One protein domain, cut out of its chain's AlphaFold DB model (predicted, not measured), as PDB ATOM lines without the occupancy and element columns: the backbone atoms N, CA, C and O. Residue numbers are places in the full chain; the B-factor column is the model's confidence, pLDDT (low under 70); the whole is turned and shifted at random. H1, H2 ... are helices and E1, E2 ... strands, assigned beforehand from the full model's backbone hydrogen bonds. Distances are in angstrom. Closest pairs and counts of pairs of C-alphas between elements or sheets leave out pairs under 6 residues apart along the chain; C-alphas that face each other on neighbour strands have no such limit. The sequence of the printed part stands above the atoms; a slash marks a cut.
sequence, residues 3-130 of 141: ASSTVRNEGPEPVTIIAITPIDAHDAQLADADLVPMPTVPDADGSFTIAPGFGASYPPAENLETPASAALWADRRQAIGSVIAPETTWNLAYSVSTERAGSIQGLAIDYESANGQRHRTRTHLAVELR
ATOM      1  N   ALA A   3      33.524  20.419  23.489       57.56
ATOM      2  CA  ALA A   3      34.284  19.189  23.409       57.56
ATOM      3  C   ALA A   3      35.339  19.341  22.310       57.56
ATOM      4  O   ALA A   3      35.116  20.032  21.315       57.56
ATOM      5  N   SER A   4      36.504  18.736  22.526       56.69
ATOM      6  CA  SER A   4      37.612  18.756  21.581       56.69
ATOM      7  C   SER A   4      37.932  17.343  21.110       56.69
ATOM      8  O   SER A   4      37.852  16.367  21.857       56.69
ATOM      9  N   SER A   5      38.248  17.223  19.830       75.38
ATOM     10  CA  SER A   5      38.767  16.006  19.209       75.38
ATOM     11  C   SER A   5      39.850  16.405  18.217       75.38
ATOM     12  O   SER A   5      39.953  17.573  17.867       75.38
ATOM     13  N   THR A   6      40.668  15.475  17.741       84.62
ATOM     14  CA  THR A   6      41.680  15.788  16.727       84.62
ATOM     15  C   THR A   6      41.209  15.352  15.347       84.62
ATOM     16  O   THR A   6      40.637  14.277  15.171       84.62
ATOM     17  N   VAL A   7      41.463  16.194  14.348       88.69
ATOM     18  CA  VAL A   7      41.299  15.860  12.930       88.69
ATOM     19  C   VAL A   7      42.685  15.788  12.320       88.69
ATOM     20  O   VAL A   7      43.415  16.779  12.307       88.69
ATOM     21  N   ARG A   8      43.050  14.609  11.816       92.12
ATOM     22  CA  ARG A   8      44.337  14.358  11.169       92.12
ATOM     23  C   ARG A   8      44.114  13.872   9.745       92.12
ATOM     24  O   ARG A   8      43.372  12.917   9.534       92.12
ATOM     25  N   ASN A   9      44.776  14.508   8.784       93.94
ATOM     26  CA  ASN A   9      44.893  13.959   7.439       93.94
ATOM     27  C   ASN A   9      46.181  13.135   7.360       93.94
ATOM     28  O   ASN A   9      47.273  13.688   7.309       93.94
ATOM     29  N   GLU A  10      46.056  11.811   7.390       91.19
ATOM     30  CA  GLU A  10      47.190  10.882   7.249       91.19
ATOM     31  C   GLU A  10      47.483  10.532   5.783       91.19
ATOM     32  O   GLU A  10      48.430   9.806   5.489       91.19
ATOM     33  N   GLY A  11      46.647  11.017   4.864       90.50
ATOM     34  CA  GLY A  11      46.798  10.798   3.437       90.50
ATOM     35  C   GLY A  11      47.836  11.733   2.805       90.50
ATOM     36  O   GLY A  11      48.145  12.795   3.352       90.50
ATOM     37  N   PRO A  12      48.342  11.370   1.614       94.06
ATOM     38  CA  PRO A  12      49.318  12.173   0.876       94.06
ATOM     39  C   PRO A  12      48.694  13.369   0.137       94.06
ATOM     40  O   PRO A  12      49.417  14.212  -0.385       94.06
ATOM     41  N   GLU A  13      47.362  13.446   0.068       96.12
ATOM     42  CA  GLU A  13      46.614  14.476  -0.660       96.12
ATOM     43  C   GLU A  13      45.732  15.298   0.287       96.12
ATOM     44  O   GLU A  13      45.281  14.779   1.312       96.12
ATOM     45  N   PRO A  14      45.465  16.580  -0.025       97.19
ATOM     46  CA  PRO A  14      44.548  17.384   0.764       97.19
ATOM     47  C   PRO A  14      43.117  16.839   0.691       97.19
ATOM     48  O   PRO A  14      42.682  16.298  -0.328       97.19
ATOM     49  N   VAL A  15      42.369  17.048   1.772       97.81
ATOM     50  CA  VAL A  15      40.940  16.720   1.857       97.81
ATOM     51  C   VAL A  15      40.142  17.943   2.291       97.81
ATOM     52  O   VAL A  15      40.648  18.779   3.037       97.81
ATOM     53  N   THR A  16      38.892  18.048   1.853       98.19
ATOM     54  CA  THR A  16      37.972  19.120   2.256       98.19
ATOM     55  C   THR A  16      36.889  18.548   3.151       98.19
ATOM     56  O   THR A  16      36.222  17.593   2.761       98.19
ATOM     57  N   ILE A  17      36.680  19.119   4.337       98.12
ATOM     58  CA  ILE A  17      35.548  18.737   5.190       98.12
ATOM     59  C   ILE A  17      34.272  19.300   4.567       98.12
ATOM     60  O   ILE A  17      34.156  20.508   4.382       98.12
ATOM     61  N   ILE A  18      33.304  18.442   4.258       98.25
ATOM     62  CA  ILE A  18      32.063  18.839   3.575       98.25
ATOM     63  C   ILE A  18      30.842  18.814   4.493       98.25
ATOM     64  O   ILE A  18      29.894  19.557   4.252       98.25
ATOM     65  N   ALA A  19      30.852  18.001   5.551       97.56
ATOM     66  CA  ALA A  19      29.800  18.007   6.560       97.56
ATOM     67  C   ALA A  19      30.303  17.477   7.905       97.56
ATOM     68  O   ALA A  19      31.192  16.628   7.965       97.56
ATOM     69  N   ILE A  20      29.685  17.953   8.986       96.62
ATOM     70  CA  ILE A  20      29.851  17.410  10.335       96.62
ATOM     71  C   ILE A  20      28.454  17.202  10.907       96.62
ATOM     72  O   ILE A  20      27.646  18.126  10.935       96.62
ATOM     73  N   THR A  21      28.153  15.978  11.334       95.75
ATOM     74  CA  THR A  21      26.820  15.597  11.816       95.75
ATOM     75  C   THR A  21      26.913  14.881  13.163       95.75
ATOM     76  O   THR A  21      27.753  13.992  13.310       95.75
ATOM     77  N   PRO A  22      26.078  15.234  14.156       94.12
ATOM     78  CA  PRO A  22      25.952  14.452  15.381       94.12
ATOM     79  C   PRO A  22      25.591  12.988  15.119       94.12
ATOM     80  O   PRO A  22      24.731  12.691  14.290       94.12
ATOM     81  N   ILE A  23      26.221  12.081  15.861       94.50
ATOM     82  CA  ILE A  23      25.885  10.654  15.887       94.50
ATOM     83  C   ILE A  23      24.934  10.410  17.059       94.50
ATOM     84  O   ILE A  23      25.232  10.829  18.179       94.50
ATOM     85  N   ASP A  24      23.816   9.729  16.790       92.81
ATOM     86  CA  ASP A  24      22.800   9.339  17.777       92.81
ATOM     87  C   ASP A  24      22.373  10.499  18.690       92.81
ATOM     88  O   ASP A  24      22.382  10.411  19.917       92.81
ATOM     89  N   ALA A  25      22.039  11.627  18.059       91.38
ATOM     90  CA  ALA A  25      21.579  12.820  18.748       91.38
ATOM     91  C   ALA A  25      20.184  12.638  19.363       91.38
ATOM     92  O   ALA A  25      19.226  12.281  18.674       91.38
ATOM     93  N   HIS A  26      20.059  12.985  20.641       92.25
ATOM     94  CA  HIS A  26      18.797  13.042  21.373       92.25
ATOM     95  C   HIS A  26      18.609  14.442  21.948       92.25
ATOM     96  O   HIS A  26      19.417  14.865  22.766       92.25
ATOM     97  N   ASP A  27      17.576  15.164  21.496       89.81
ATOM     98  CA  ASP A  27      17.269  16.551  21.901       89.81
ATOM     99  C   ASP A  27      18.469  17.527  21.808       89.81
ATOM    100  O   ASP A  27      18.442  18.610  22.379       89.81
ATOM    101  N   ALA A  28      19.514  17.175  21.057       89.00
ATOM    102  CA  ALA A  28      20.754  17.928  20.939       89.00
ATOM    103  C   ALA A  28      21.151  18.105  19.471       89.00
ATOM    104  O   ALA A  28      20.862  17.262  18.623       89.00
ATOM    105  N   GLN A  29      21.853  19.192  19.172       90.44
ATOM    106  CA  GLN A  29      22.344  19.491  17.829       90.44
ATOM    107  C   GLN A  29      23.731  20.131  17.878       90.44
ATOM    108  O   GLN A  29      24.059  20.862  18.818       90.44
ATOM    109  N   LEU A  30      24.536  19.882  16.843       90.81
ATOM    110  CA  LEU A  30      25.776  20.622  16.619       90.81
ATOM    111  C   LEU A  30      25.408  22.071  16.293       90.81
ATOM    112  O   LEU A  30      24.701  22.313  15.318       90.81
ATOM    113  N   ALA A  31      25.854  23.011  17.121       89.06
ATOM    114  CA  ALA A  31      25.609  24.431  16.894       89.06
ATOM    115  C   ALA A  31      26.727  25.055  16.055       89.06
ATOM    116  O   ALA A  31      26.445  25.813  15.131       89.06
ATOM    117  N   ASP A  32      27.980  24.713  16.361       90.62
ATOM    118  CA  ASP A  32      29.146  25.235  15.655       90.62
ATOM    119  C   ASP A  32      30.354  24.294  15.789       90.62
ATOM    120  O   ASP A  32      30.428  23.496  16.733       90.62
ATOM    121  N   ALA A  33      31.281  24.388  14.837       92.44
ATOM    122  CA  ALA A  33      32.514  23.616  14.795       92.44
ATOM    123  C   ALA A  33      33.634  24.388  14.079       92.44
ATOM    124  O   ALA A  33      33.524  24.712  12.891       92.44
ATOM    125  N   ASP A  34      34.741  24.569  14.792       94.56
ATOM    126  CA  ASP A  34      35.944  25.268  14.363       94.56
ATOM    127  C   ASP A  34      37.168  24.339  14.403       94.56
ATOM    128  O   ASP A  34      37.328  23.494  15.286       94.56
ATOM    129  N   LEU A  35      38.068  24.521  13.440       94.38
ATOM    130  CA  LEU A  35      39.410  23.955  13.444       94.38
ATOM    131  C   LEU A  35      40.377  24.972  14.036       94.38
ATOM    132  O   LEU A  35      40.575  26.051  13.476       94.38
ATOM    133  N   VAL A  36      41.025  24.585  15.124       92.94
ATOM    134  CA  VAL A  36      42.053  25.360  15.809       92.94
ATOM    135  C   VAL A  36      43.417  24.723  15.524       92.94
ATOM    136  O   VAL A  36      43.528  23.491  15.579       92.94
ATOM    137  N   PRO A  37      44.458  25.503  15.178       92.62
ATOM    138  CA  PRO A  37      45.789  24.951  14.972       92.62
ATOM    139  C   PRO A  37      46.299  24.235  16.228       92.62
ATOM    140  O   PRO A  37      46.030  24.654  17.355       92.62
ATOM    141  N   MET A  38      47.058  23.156  16.037       89.75
ATOM    142  CA  MET A  38      47.756  22.510  17.151       89.75
ATOM    143  C   MET A  38      48.901  23.409  17.646       89.75
ATOM    144  O   MET A  38      49.588  24.015  16.817       89.75
ATOM    145  N   PRO A  39      49.155  23.482  18.965       88.12
ATOM    146  CA  PRO A  39      50.305  24.208  19.493       88.12
ATOM    147  C   PRO A  39      51.611  23.587  18.976       88.12
ATOM    148  O   PRO A  39      51.794  22.372  19.006       88.12
ATOM    149  N   THR A  40      52.533  24.427  18.505       86.62
ATOM    150  CA  THR A  40      53.871  24.012  18.037       86.62
ATOM    151  C   THR A  40      54.980  24.359  19.027       86.62
ATOM    152  O   THR A  40      56.095  23.852  18.911       86.62
ATOM    153  N   VAL A  41      54.670  25.203  20.011       84.25
ATOM    154  CA  VAL A  41      55.572  25.630  21.080       84.25
ATOM    155  C   VAL A  41      54.972  25.163  22.407       84.25
ATOM    156  O   VAL A  41      53.775  25.384  22.609       84.25
ATOM    157  N   PRO A  42      55.753  24.509  23.283       84.00
ATOM    158  CA  PRO A  42      55.268  24.119  24.597       84.00
ATOM    159  C   PRO A  42      55.113  25.335  25.519       84.00
ATOM    160  O   PRO A  42      55.808  26.345  25.369       84.00
ATOM    161  N   ASP A  43      54.233  25.211  26.502       81.25
ATOM    162  CA  ASP A  43      54.075  26.154  27.600       81.25
ATOM    163  C   ASP A  43      55.312  26.162  28.519       81.25
ATOM    164  O   ASP A  43      56.243  25.362  28.383       81.25
ATOM    165  N   ALA A  44      55.344  27.095  29.475       83.19
ATOM    166  CA  ALA A  44      56.496  27.309  30.355       83.19
ATOM    167  C   ALA A  44      56.874  26.078  31.206       83.19
ATOM    168  O   ALA A  44      58.024  25.952  31.626       83.19
ATOM    169  N   ASP A  45      55.925  25.177  31.458       82.38
ATOM    170  CA  ASP A  45      56.126  23.915  32.174       82.38
ATOM    171  C   ASP A  45      56.525  22.742  31.254       82.38
ATOM    172  O   ASP A  45      56.726  21.622  31.724       82.38
ATOM    173  N   GLY A  46      56.674  22.992  29.948       81.50
ATOM    174  CA  GLY A  46      57.008  21.995  28.933       81.50
ATOM    175  C   GLY A  46      55.809  21.217  28.384       81.50
ATOM    176  O   GLY A  46      56.009  20.325  27.557       81.50
ATOM    177  N   SER A  47      54.584  21.519  28.825       82.81
ATOM    178  CA  SER A  47      53.358  20.896  28.317       82.81
ATOM    179  C   SER A  47      52.868  21.552  27.018       82.81
ATOM    180  O   SER A  47      53.372  22.590  26.603       82.81
ATOM    181  N   PHE A  48      51.907  20.928  26.331       80.56
ATOM    182  CA  PHE A  48      51.238  21.514  25.165       80.56
ATOM    183  C   PHE A  48      49.753  21.684  25.477       80.56
ATOM    184  O   PHE A  48      49.010  20.698  25.492       80.56
ATOM    185  N   THR A  49      49.311  22.921  25.693       78.75
ATOM    186  CA  THR A  49      47.895  23.205  25.939       78.75
ATOM    187  C   THR A  49      47.106  23.279  24.632       78.75
ATOM    188  O   THR A  49      47.401  24.073  23.739       78.75
ATOM    189  N   ILE A  50      46.072  22.440  24.511       76.69
ATOM    190  CA  ILE A  50      45.136  22.463  23.382       76.69
ATOM    191  C   ILE A  50      44.011  23.453  23.690       76.69
ATOM    192  O   ILE A  50      43.304  23.307  24.686       76.69
ATOM    193  N   ALA A  51      43.809  24.424  22.797       73.50
ATOM    194  CA  ALA A  51      42.774  25.442  22.921       73.50
ATOM    195  C   ALA A  51      41.638  25.230  21.899       73.50
ATOM    196  O   ALA A  51      41.918  24.932  20.734       73.50
ATOM    197  N   PRO A  52      40.362  25.408  22.290       71.75
ATOM    198  CA  PRO A  52      39.863  25.407  23.659       71.75
ATOM    199  C   PRO A  52      39.990  24.006  24.277       71.75
ATOM    200  O   PRO A  52      39.860  22.990  23.586       71.75
ATOM    201  N   GLY A  53      40.213  23.969  25.590       67.31
ATOM    202  CA  GLY A  53      40.192  22.732  26.359       67.31
ATOM    203  C   GLY A  53      38.796  22.100  26.408       67.31
ATOM    204  O   GLY A  53      37.772  22.751  26.169       67.31
ATOM    205  N   PHE A  54      38.747  20.809  26.743       66.94
ATOM    206  CA  PHE A  54      37.484  20.110  26.976       66.94
ATOM    207  C   PHE A  54      36.721  20.748  28.147       66.94
ATOM    208  O   PHE A  54      37.305  21.078  29.175       66.94
ATOM    209  N   GLY A  55      35.407  20.906  28.003       63.44
ATOM    210  CA  GLY A  55      34.544  21.475  29.038       63.44
ATOM    211  C   GLY A  55      34.524  23.003  29.093       63.44
ATOM    212  O   GLY A  55      33.708  23.551  29.832       63.44
ATOM    213  N   ALA A  56      35.336  23.697  28.288       68.31
ATOM    214  CA  ALA A  56      35.289  25.152  28.189       68.31
ATOM    215  C   ALA A  56      33.916  25.661  27.698       68.31
ATOM    216  O   ALA A  56      33.113  24.923  27.111       68.31
ATOM    217  N   SER A  57      33.652  26.950  27.905       70.50
ATOM    218  CA  SER A  57      32.584  27.669  27.200       70.50
ATOM    219  C   SER A  57      32.847  27.679  25.690       70.50
ATOM    220  O   SER A  57      34.000  27.582  25.264       70.50
ATOM    221  N   TYR A  58      31.788  27.806  24.884       71.38
ATOM    222  CA  TYR A  58      31.898  27.966  23.434       71.38
ATOM    223  C   TYR A  58      31.063  29.168  22.948       71.38
ATOM    224  O   TYR A  58      29.864  29.196  23.236       71.38
ATOM    225  N   PRO A  59      31.649  30.107  22.180       74.50
ATOM    226  CA  PRO A  59      33.095  30.272  22.032       74.50
ATOM    227  C   PRO A  59      33.743  30.459  23.423       74.50
ATOM    228  O   PRO A  59      33.066  30.911  24.353       74.50
ATOM    229  N   PRO A  60      35.010  30.054  23.619       71.38
ATOM    230  CA  PRO A  60      35.711  30.334  24.859       71.38
ATOM    231  C   PRO A  60      35.704  31.849  25.088       71.38
ATOM    232  O   PRO A  60      35.835  32.631  24.143       71.38
ATOM    233  N   ALA A  61      35.508  32.260  26.341       67.38
ATOM    234  CA  ALA A  61      35.669  33.659  26.708       67.38
ATOM    235  C   ALA A  61      37.119  34.101  26.426       67.38
ATOM    236  O   ALA A  61      38.024  33.273  26.323       67.38
ATOM    237  N   GLU A  62      37.340  35.411  26.287       53.22
ATOM    238  CA  GLU A  62      38.642  35.993  25.907       53.22
ATOM    239  C   GLU A  62      39.801  35.611  26.854       53.22
ATOM    240  O   GLU A  62      40.966  35.794  26.513       53.22
ATOM    241  N   ASN A  63      39.505  35.031  28.020       52.50
ATOM    242  CA  ASN A  63      40.461  34.529  29.003       52.50
ATOM    243  C   ASN A  63      40.909  33.076  28.748       52.50
ATOM    244  O   ASN A  63      41.023  32.296  29.696       52.50
ATOM    245  N   LEU A  64      41.176  32.701  27.493       65.44
ATOM    246  CA  LEU A  64      41.901  31.457  27.221       65.44
ATOM    247  C   LEU A  64      43.167  31.409  28.091       65.44
ATOM    248  O   LEU A  64      43.851  32.420  28.241       65.44
ATOM    249  N   GLU A  65      43.431  30.245  28.692       65.75
ATOM    250  CA  GLU A  65      44.313  30.077  29.864       65.75
ATOM    251  C   GLU A  65      45.715  30.678  29.686       65.75
ATOM    252  O   GLU A  65      46.354  31.080  30.659       65.75
ATOM    253  N   THR A  66      46.180  30.791  28.438       74.00
ATOM    254  CA  THR A  66      47.454  31.410  28.078       74.00
ATOM    255  C   THR A  66      47.311  32.334  26.855       74.00
ATOM    256  O   THR A  66      46.484  32.074  25.975       74.00
ATOM    257  N   PRO A  67      48.160  33.377  26.709       77.38
ATOM    258  CA  PRO A  67      48.224  34.180  25.482       77.38
ATOM    259  C   PRO A  67      48.476  33.347  24.215       77.38
ATOM    260  O   PRO A  67      47.982  33.690  23.143       77.38
ATOM    261  N   ALA A  68      49.211  32.236  24.336       80.75
ATOM    262  CA  ALA A  68      49.431  31.294  23.240       80.75
ATOM    263  C   ALA A  68      48.122  30.607  22.816       80.75
ATOM    264  O   ALA A  68      47.799  30.574  21.630       80.75
ATOM    265  N   SER A  69      47.325  30.141  23.781       79.88
ATOM    266  CA  SER A  69      45.996  29.573  23.528       79.88
ATOM    267  C   SER A  69      45.058  30.582  22.860       79.88
ATOM    268  O   SER A  69      44.340  30.231  21.923       79.88
ATOM    269  N   ALA A  70      45.098  31.845  23.300       82.44
ATOM    270  CA  ALA A  70      44.324  32.928  22.695       82.44
ATOM    271  C   ALA A  70      44.714  33.188  21.232       82.44
ATOM    272  O   ALA A  70      43.836  33.341  20.383       82.44
ATOM    273  N   ALA A  71      46.014  33.178  20.923       85.44
ATOM    274  CA  ALA A  71      46.504  33.322  19.554       85.44
ATOM    275  C   ALA A  71      46.044  32.161  18.655       85.44
ATOM    276  O   ALA A  71      45.517  32.400  17.573       85.44
ATOM    277  N   LEU A  72      46.143  30.912  19.129       88.88
ATOM    278  CA  LEU A  72      45.665  29.744  18.377       88.88
ATOM    279  C   LEU A  72      44.161  29.833  18.082       88.88
ATOM    280  O   LEU A  72      43.733  29.558  16.963       88.88
ATOM    281  N   TRP A  73      43.351  30.253  19.058       88.12
ATOM    282  CA  TRP A  73      41.910  30.437  18.861       88.12
ATOM    283  C   TRP A  73      41.566  31.582  17.902       88.12
ATOM    284  O   TRP A  73      40.572  31.501  17.174       88.12
ATOM    285  N   ALA A  74      42.362  32.652  17.885       89.06
ATOM    286  CA  ALA A  74      42.198  33.741  16.924       89.06
ATOM    287  C   ALA A  74      42.447  33.271  15.479       89.06
ATOM    288  O   ALA A  74      41.742  33.711  14.574       89.06
ATOM    289  N   ASP A  75      43.364  32.318  15.291       91.88
ATOM    290  CA  ASP A  75      43.711  31.711  13.998       91.88
ATOM    291  C   ASP A  75      42.802  30.534  13.596       91.88
ATOM    292  O   ASP A  75      43.069  29.819  12.621       91.88
ATOM    293  N   ARG A  76      41.718  30.297  14.343       93.44
ATOM    294  CA  ARG A  76      40.759  29.243  14.011       93.44
ATOM    295  C   ARG A  76      40.043  29.530  12.693       93.44
ATOM    296  O   ARG A  76      39.934  30.663  12.224       93.44
ATOM    297  N   ARG A  77      39.455  28.480  12.139       95.31
ATOM    298  CA  ARG A  77      38.627  28.551  10.935       95.31
ATOM    299  C   ARG A  77      37.440  27.614  11.041       95.31
ATOM    300  O   ARG A  77      37.574  26.537  11.615       95.31
ATOM    301  N   GLN A  78      36.336  27.975  10.392       95.88
ATOM    302  CA  GLN A  78      35.159  27.116  10.296       95.88
ATOM    303  C   GLN A  78      35.559  25.725   9.790       95.88
ATOM    304  O   GLN A  78      36.254  25.600   8.777       95.88
ATOM    305  N   ALA A  79      35.125  24.669  10.476       96.50
ATOM    306  CA  ALA A  79      35.515  23.315  10.109       96.50
ATOM    307  C   ALA A  79      34.926  22.883   8.758       96.50
ATOM    308  O   ALA A  79      35.644  22.357   7.912       96.50
ATOM    309  N   ILE A  80      33.636  23.138   8.523       97.50
ATOM    310  CA  ILE A  80      32.980  22.824   7.247       97.50
ATOM    311  C   ILE A  80      33.500  23.769   6.155       97.50
ATOM    312  O   ILE A  80      33.520  24.984   6.327       97.50
ATOM    313  N   GLY A  81      33.913  23.199   5.023       97.44
ATOM    314  CA  GLY A  81      34.532  23.902   3.898       97.44
ATOM    315  C   GLY A  81      36.050  24.062   4.018       97.44
ATOM    316  O   GLY A  81      36.691  24.479   3.054       97.44
ATOM    317  N   SER A  82      36.650  23.713   5.161       97.81
ATOM    318  CA  SER A  82      38.100  23.806   5.336       97.81
ATOM    319  C   SER A  82      38.847  22.684   4.623       97.81
ATOM    320  O   SER A  82      38.485  21.508   4.702       97.81
ATOM    321  N   VAL A  83      39.962  23.063   3.993       97.31
ATOM    322  CA  VAL A  83      40.942  22.136   3.422       97.31
ATOM    323  C   VAL A  83      41.978  21.757   4.483       97.31
ATOM    324  O   VAL A  83      42.599  22.623   5.117       97.31
ATOM    325  N   ILE A  84      42.184  20.455   4.653       96.56
ATOM    326  CA  ILE A  84      43.184  19.858   5.535       96.56
ATOM    327  C   ILE A  84      44.339  19.345   4.680       96.56
ATOM    328  O   ILE A  84      44.186  18.403   3.900       96.56
ATOM    329  N   ALA A  85      45.499  19.981   4.824       96.69
ATOM    330  CA  ALA A  85      46.702  19.606   4.095       96.69
ATOM    331  C   ALA A  85      47.208  18.208   4.513       96.69
ATOM    332  O   ALA A  85      46.915  17.772   5.634       96.69
ATOM    333  N   PRO A  86      47.967  17.518   3.641       96.50
ATOM    334  CA  PRO A  86      48.601  16.242   3.969       96.50
ATOM    335  C   PRO A  86      49.395  16.307   5.270       96.50
ATOM    336  O   PRO A  86      50.036  17.317   5.558       96.50
ATOM    337  N   GLU A  87      49.337  15.235   6.053       92.88
ATOM    338  CA  GLU A  87      50.095  15.040   7.299       92.88
ATOM    339  C   GLU A  87      49.877  16.118   8.378       92.88
ATOM    340  O   GLU A  87      50.621  16.188   9.359       92.88
ATOM    341  N   THR A  88      48.826  16.937   8.256       94.12
ATOM    342  CA  THR A  88      48.491  17.959   9.255       94.12
ATOM    343  C   THR A  88      47.481  17.462  10.279       94.12
ATOM    344  O   THR A  88      46.610  16.637   9.988       94.12
ATOM    345  N   THR A  89      47.601  17.987  11.500       92.62
ATOM    346  CA  THR A  89      46.668  17.741  12.604       92.62
ATOM    347  C   THR A  89      46.088  19.064  13.081       92.62
ATOM    348  O   THR A  89      46.814  20.046  13.226       92.62
ATOM    349  N   TRP A  90      44.786  19.069  13.334       93.25
ATOM    350  CA  TRP A  90      44.025  20.193  13.864       93.25
ATOM    351  C   TRP A  90      43.252  19.753  15.100       93.25
ATOM    352  O   TRP A  90      42.815  18.601  15.188       93.25
ATOM    353  N   ASN A  91      43.037  20.680  16.026       90.94
ATOM    354  CA  ASN A  91      42.045  20.512  17.073       90.94
ATOM    355  C   ASN A  91      40.667  20.884  16.509       90.94
ATOM    356  O   ASN A  91      40.475  21.989  16.013       90.94
ATOM    357  N   LEU A  92      39.711  19.965  16.568       91.25
ATOM    358  CA  LEU A  92      38.311  20.207  16.253       91.25
ATOM    359  C   LEU A  92      37.589  20.601  17.538       91.25
ATOM    360  O   LEU A  92      37.281  19.748  18.374       91.25
ATOM    361  N   ALA A  93      37.312  21.890  17.663       89.94
ATOM    362  CA  ALA A  93      36.532  22.467  18.740       89.94
ATOM    363  C   ALA A  93      35.081  22.608  18.296       89.94
ATOM    364  O   ALA A  93      34.816  23.127  17.216       89.94
ATOM    365  N   TYR A  94      34.133  22.164  19.113       87.56
ATOM    366  CA  TYR A  94      32.727  22.258  18.743       87.56
ATOM    367  C   TYR A  94      31.815  22.480  19.939       87.56
ATOM    368  O   TYR A  94      32.146  22.138  21.080       87.56
ATOM    369  N   SER A  95      30.635  23.023  19.647       86.56
ATOM    370  CA  SER A  95      29.558  23.192  20.612       86.56
ATOM    371  C   SER A  95      28.329  22.385  20.247       86.56
ATOM    372  O   SER A  95      27.894  22.312  19.097       86.56
ATOM    373  N   VAL A  96      27.736  21.805  21.283       85.31
ATOM    374  CA  VAL A  96      26.436  21.150  21.209       85.31
ATOM    375  C   VAL A  96      25.435  22.021  21.953       85.31
ATOM    376  O   VAL A  96      25.682  22.427  23.092       85.31
ATOM    377  N   SER A  97      24.317  22.307  21.294       84.56
ATOM    378  CA  SER A  97      23.177  23.013  21.877       84.56
ATOM    379  C   SER A  97      22.022  22.049  22.116       84.56
ATOM    380  O   SER A  97      21.865  21.057  21.405       84.56
ATOM    381  N   THR A  98      21.230  22.342  23.139       84.62
ATOM    382  CA  THR A  98      20.021  21.610  23.513       84.62
ATOM    383  C   THR A  98      19.073  22.576  24.216       84.62
ATOM    384  O   THR A  98      19.523  23.469  24.934       84.62
ATOM    385  N   GLU A  99      17.767  22.399  24.035       81.38
ATOM    386  CA  GLU A  99      16.747  23.131  24.802       81.38
ATOM    387  C   GLU A  99      16.390  22.415  26.115       81.38
ATOM    388  O   GLU A  99      15.823  23.011  27.031       81.38
ATOM    389  N   ARG A 100      16.700  21.115  26.215       81.00
ATOM    390  CA  ARG A 100      16.364  20.239  27.351       81.00
ATOM    391  C   ARG A 100      17.562  19.362  27.719       81.00
ATOM    392  O   ARG A 100      18.692  19.655  27.343       81.00
ATOM    393  N   ALA A 101      17.357  18.295  28.486       82.50
ATOM    394  CA  ALA A 101      18.396  17.275  28.579       82.50
ATOM    395  C   ALA A 101      18.595  16.643  27.192       82.50
ATOM    396  O   ALA A 101      17.605  16.310  26.546       82.50
ATOM    397  N   GLY A 102      19.839  16.495  26.751       86.88
ATOM    398  CA  GLY A 102      20.156  15.973  25.428       86.88
ATOM    399  C   GLY A 102      21.544  15.351  25.364       86.88
ATOM    400  O   GLY A 102      22.358  15.527  26.272       86.88
ATOM    401  N   SER A 103      21.819  14.595  24.309       88.56
ATOM    402  CA  SER A 103      23.099  13.913  24.141       88.56
ATOM    403  C   SER A 103      23.476  13.690  22.684       88.56
ATOM    404  O   SER A 103      22.624  13.694  21.797       88.56
ATOM    405  N   ILE A 104      24.774  13.490  22.453       90.12
ATOM    406  CA  ILE A 104      25.345  12.956  21.212       90.12
ATOM    407  C   ILE A 104      26.393  11.895  21.578       90.12
ATOM    408  O   ILE A 104      27.049  12.016  22.614       90.12
ATOM    409  N   GLN A 105      26.597  10.879  20.739       90.44
ATOM    410  CA  GLN A 105      27.646   9.862  20.953       90.44
ATOM    411  C   GLN A 105      28.978  10.192  20.260       90.44
ATOM    412  O   GLN A 105      29.979   9.503  20.452       90.44
ATOM    413  N   GLY A 106      28.992  11.245  19.451       90.44
ATOM    414  CA  GLY A 106      30.151  11.694  18.698       90.44
ATOM    415  C   GLY A 106      29.726  12.481  17.469       90.44
ATOM    416  O   GLY A 106      28.566  12.876  17.329       90.44
ATOM    417  N   LEU A 107      30.670  12.688  16.559       93.44
ATOM    418  CA  LEU A 107      30.465  13.391  15.298       93.44
ATOM    419  C   LEU A 107      30.878  12.493  14.136       93.44
ATOM    420  O   LEU A 107      31.952  11.897  14.161       93.44
ATOM    421  N   ALA A 108      30.054  12.426  13.098       95.50
ATOM    422  CA  ALA A 108      30.449  11.917  11.796       95.50
ATOM    423  C   ALA A 108      30.950  13.087  10.947       95.50
ATOM    424  O   ALA A 108      30.237  14.075  10.765       95.50
ATOM    425  N   ILE A 109      32.174  12.963  10.442       96.56
ATOM    426  CA  ILE A 109      32.838  13.962   9.606       96.56
ATOM    427  C   ILE A 109      32.911  13.390   8.198       96.56
ATOM    428  O   ILE A 109      33.605  12.397   7.960       96.56
ATOM    429  N   ASP A 110      32.186  14.016   7.280       97.81
ATOM    430  CA  ASP A 110      32.250  13.710   5.860       97.81
ATOM    431  C   ASP A 110      33.282  14.622   5.203       97.81
ATOM    432  O   ASP A 110      33.282  15.839   5.419       97.81
ATOM    433  N   TYR A 111      34.158  14.038   4.393       97.81
ATOM    434  CA  TYR A 111      35.197  14.765   3.675       97.81
ATOM    435  C   TYR A 111      35.356  14.254   2.247       97.81
ATOM    436  O   TYR A 111      35.038  13.106   1.932       97.81
ATOM    437  N   GLU A 112      35.841  15.133   1.380       98.31
ATOM    438  CA  GLU A 112      36.092  14.863  -0.029       98.31
ATOM    439  C   GLU A 112      37.596  14.967  -0.312       98.31
ATOM    440  O   GLU A 112      38.243  15.937   0.089       98.31
ATOM    441  N   SER A 113      38.171  13.954  -0.954       96.62
ATOM    442  CA  SER A 113      39.561  13.966  -1.428       96.62
ATOM    443  C   SER A 113      39.719  14.822  -2.685       96.62
ATOM    444  O   SER A 113      38.746  15.159  -3.358       96.62
ATOM    445  N   ALA A 114      40.963  15.131  -3.057       93.69
ATOM    446  CA  ALA A 114      41.273  15.936  -4.242       93.69
ATOM    447  C   ALA A 114      40.708  15.365  -5.562       93.69
ATOM    448  O   ALA A 114      40.446  16.116  -6.500       93.69
ATOM    449  N   ASN A 115      40.486  14.049  -5.639       94.12
ATOM    450  CA  ASN A 115      39.878  13.377  -6.792       94.12
ATOM    451  C   ASN A 115      38.333  13.313  -6.750       94.12
ATOM    452  O   ASN A 115      37.732  12.653  -7.598       94.12
ATOM    453  N   GLY A 116      37.687  13.961  -5.773       95.00
ATOM    454  CA  GLY A 116      36.230  14.000  -5.624       95.00
ATOM    455  C   GLY A 116      35.613  12.777  -4.935       95.00
ATOM    456  O   GLY A 116      34.387  12.655  -4.892       95.00
ATOM    457  N   GLN A 117      36.418  11.844  -4.413       97.06
ATOM    458  CA  GLN A 117      35.888  10.721  -3.638       97.06
ATOM    459  C   GLN A 117      35.449  11.179  -2.251       97.06
ATOM    460  O   GLN A 117      36.125  11.951  -1.573       97.06
ATOM    461  N   ARG A 118      34.292  10.675  -1.819       97.75
ATOM    462  CA  ARG A 118      33.710  11.002  -0.520       97.75
ATOM    463  C   ARG A 118      33.987   9.907   0.487       97.75
ATOM    464  O   ARG A 118      33.799   8.722   0.212       97.75
ATOM    465  N   HIS A 119      34.362  10.337   1.678       96.56
ATOM    466  CA  HIS A 119      34.708   9.485   2.797       96.56
ATOM    467  C   HIS A 119      34.023   9.989   4.066       96.56
ATOM    468  O   HIS A 119      33.631  11.152   4.160       96.56
ATOM    469  N   ARG A 120      33.895   9.099   5.052       95.56
ATOM    470  CA  ARG A 120      33.327   9.399   6.367       95.56
ATOM    471  C   ARG A 120      34.230   8.844   7.456       95.56
ATOM    472  O   ARG A 120      34.572   7.664   7.423       95.56
ATOM    473  N   THR A 121      34.537   9.669   8.450       93.12
ATOM    474  CA  THR A 121      35.151   9.245   9.717       93.12
ATOM    475  C   THR A 121      34.247   9.601  10.900       93.12
ATOM    476  O   THR A 121      33.249  10.307  10.730       93.12
ATOM    477  N   ARG A 122      34.536   9.068  12.091       92.06
ATOM    478  CA  ARG A 122      33.723   9.255  13.301       92.06
ATOM    479  C   ARG A 122      34.596   9.574  14.509       92.06
ATOM    480  O   ARG A 122      35.608   8.916  14.724       92.06
ATOM    481  N   THR A 123      34.168  10.532  15.325       86.38
ATOM    482  CA  THR A 123      34.688  10.721  16.686       86.38
ATOM    483  C   THR A 123      33.876   9.869  17.667       86.38
ATOM    484  O   THR A 123      32.728   9.525  17.390       86.38
ATOM    485  N   HIS A 124      34.478   9.482  18.794       78.69
ATOM    486  CA  HIS A 124      33.851   8.609  19.806       78.69
ATOM    487  C   HIS A 124      33.575   9.343  21.132       78.69
ATOM    488  O   HIS A 124      33.308   8.716  22.157       78.69
ATOM    489  N   LEU A 125      33.710  10.671  21.144       77.94
ATOM    490  CA  LEU A 125      33.500  11.470  22.344       77.94
ATOM    491  C   LEU A 125      32.006  11.751  22.514       77.94
ATOM    492  O   LEU A 125      31.439  12.572  21.794       77.94
ATOM    493  N   ALA A 126      31.392  11.066  23.476       77.44
ATOM    494  CA  ALA A 126      30.011  11.309  23.856       77.44
ATOM    495  C   ALA A 126      29.891  12.570  24.724       77.44
ATOM    496  O   ALA A 126      30.721  12.821  25.601       77.44
ATOM    497  N   VAL A 127      28.831  13.340  24.494       77.38
ATOM    498  CA  VAL A 127      28.475  14.519  25.286       77.38
ATOM    499  C   VAL A 127      27.056  14.330  25.801       77.38
ATOM    500  O   VAL A 127      26.134  14.126  25.015       77.38
ATOM    501  N   GLU A 128      26.882  14.426  27.117       79.25
ATOM    502  CA  GLU A 128      25.577  14.446  27.780       79.25
ATOM    503  C   GLU A 128      25.356  15.810  28.438       79.25
ATOM    504  O   GLU A 128      26.176  16.287  29.223       79.25
ATOM    505  N   LEU A 129      24.219  16.429  28.143       71.50
ATOM    506  CA  LEU A 129      23.780  17.695  28.710       71.50
ATOM    507  C   LEU A 129      22.543  17.404  29.559       71.50
ATOM    508  O   LEU A 129      21.510  16.988  29.040       71.50
ATOM    509  N   ARG A 130      22.634  17.585  30.878       66.44
ATOM    510  CA  ARG A 130      21.483  17.431  31.785       66.44
ATOM    511  C   ARG A 130      20.864  18.796  32.052       66.44
ATOM    512  O   ARG A 130      21.569  19.796  32.082       66.44
TER     513      ARG A 130
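What this domain is: This is residues 3 to 130 of the 141 residues of an uncharacterized protein of Actinoalloteichus hymeniacidonis (UniProt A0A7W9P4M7). Two twisted sheets stand face to face as a small sandwich, E1, E3, E4 and E7 in one and E2, E5 and E6 in the other; beyond the first sheet, the long loop of residues 38 to 66 and H1 make a looser lobe. The 128 printed residues, mostly strand by class, hold one named helix and seven named strands, in the order E1 E2 E3 H1 E4 E5 E6 E7. The first sheet is branched and the second runs E2, E5, E6; both are antiparallel. The whole is compact, with a radius of gyration of the C-alphas of 15.1 A, and flat, spanning 43 by 42 by 20 A.

How they stand to each other: E1, residues 3 to 8, is an antiparallel neighbour of E4, residues 89 to 104, with N 5 and O 92 3.1 A apart. E2, residues 15 to 23, bends by 60 degrees at residue 18 and is antiparallel to E5, residues 106 to 113; N 18 and O 110 are 2.9 A apart. E3, residues 26 to 37, is antiparallel to E4, with N 34 and O 93 at 2.8 A. H1, residues 67 to 74, only grazes that sheet; the closest C-alphas of E3 and H1, Pro 37 and Leu 72, are 5.9 A apart. Every O i to N i+4 pair in H1 is within hydrogen-bond range. E4 bends by 157 degrees at residue 96. E5 and E6, residues 118 to 122, form a hairpin, with N 109 and O 121 at 2.9 A. E7, residues 127 to 129, is antiparallel to E4, with N 102 and O 129 at 2.9 A; E1 and E7 lie on one side of E4, E3 on the other.

Where its parts are: E1 begins at C-alpha 3 (34.284, 19.189, 23.409), and E7 ends at C-alpha 129 (23.780, 17.695, 28.710). From first to last C-alpha, E3 spans 30.2 A, E4 23.5 A, E5 22.3 A and E2 21.5 A.

The domain as a whole: The two C-alphas farthest apart, Asp 45 and Gly 116, are 43.9 A apart. The printed part has no cut. The links E3 to H1 and H1 to E4 are long. Confidence is under 70 at residues 3 to 4, 53 to 56, 61 to 65 and 130.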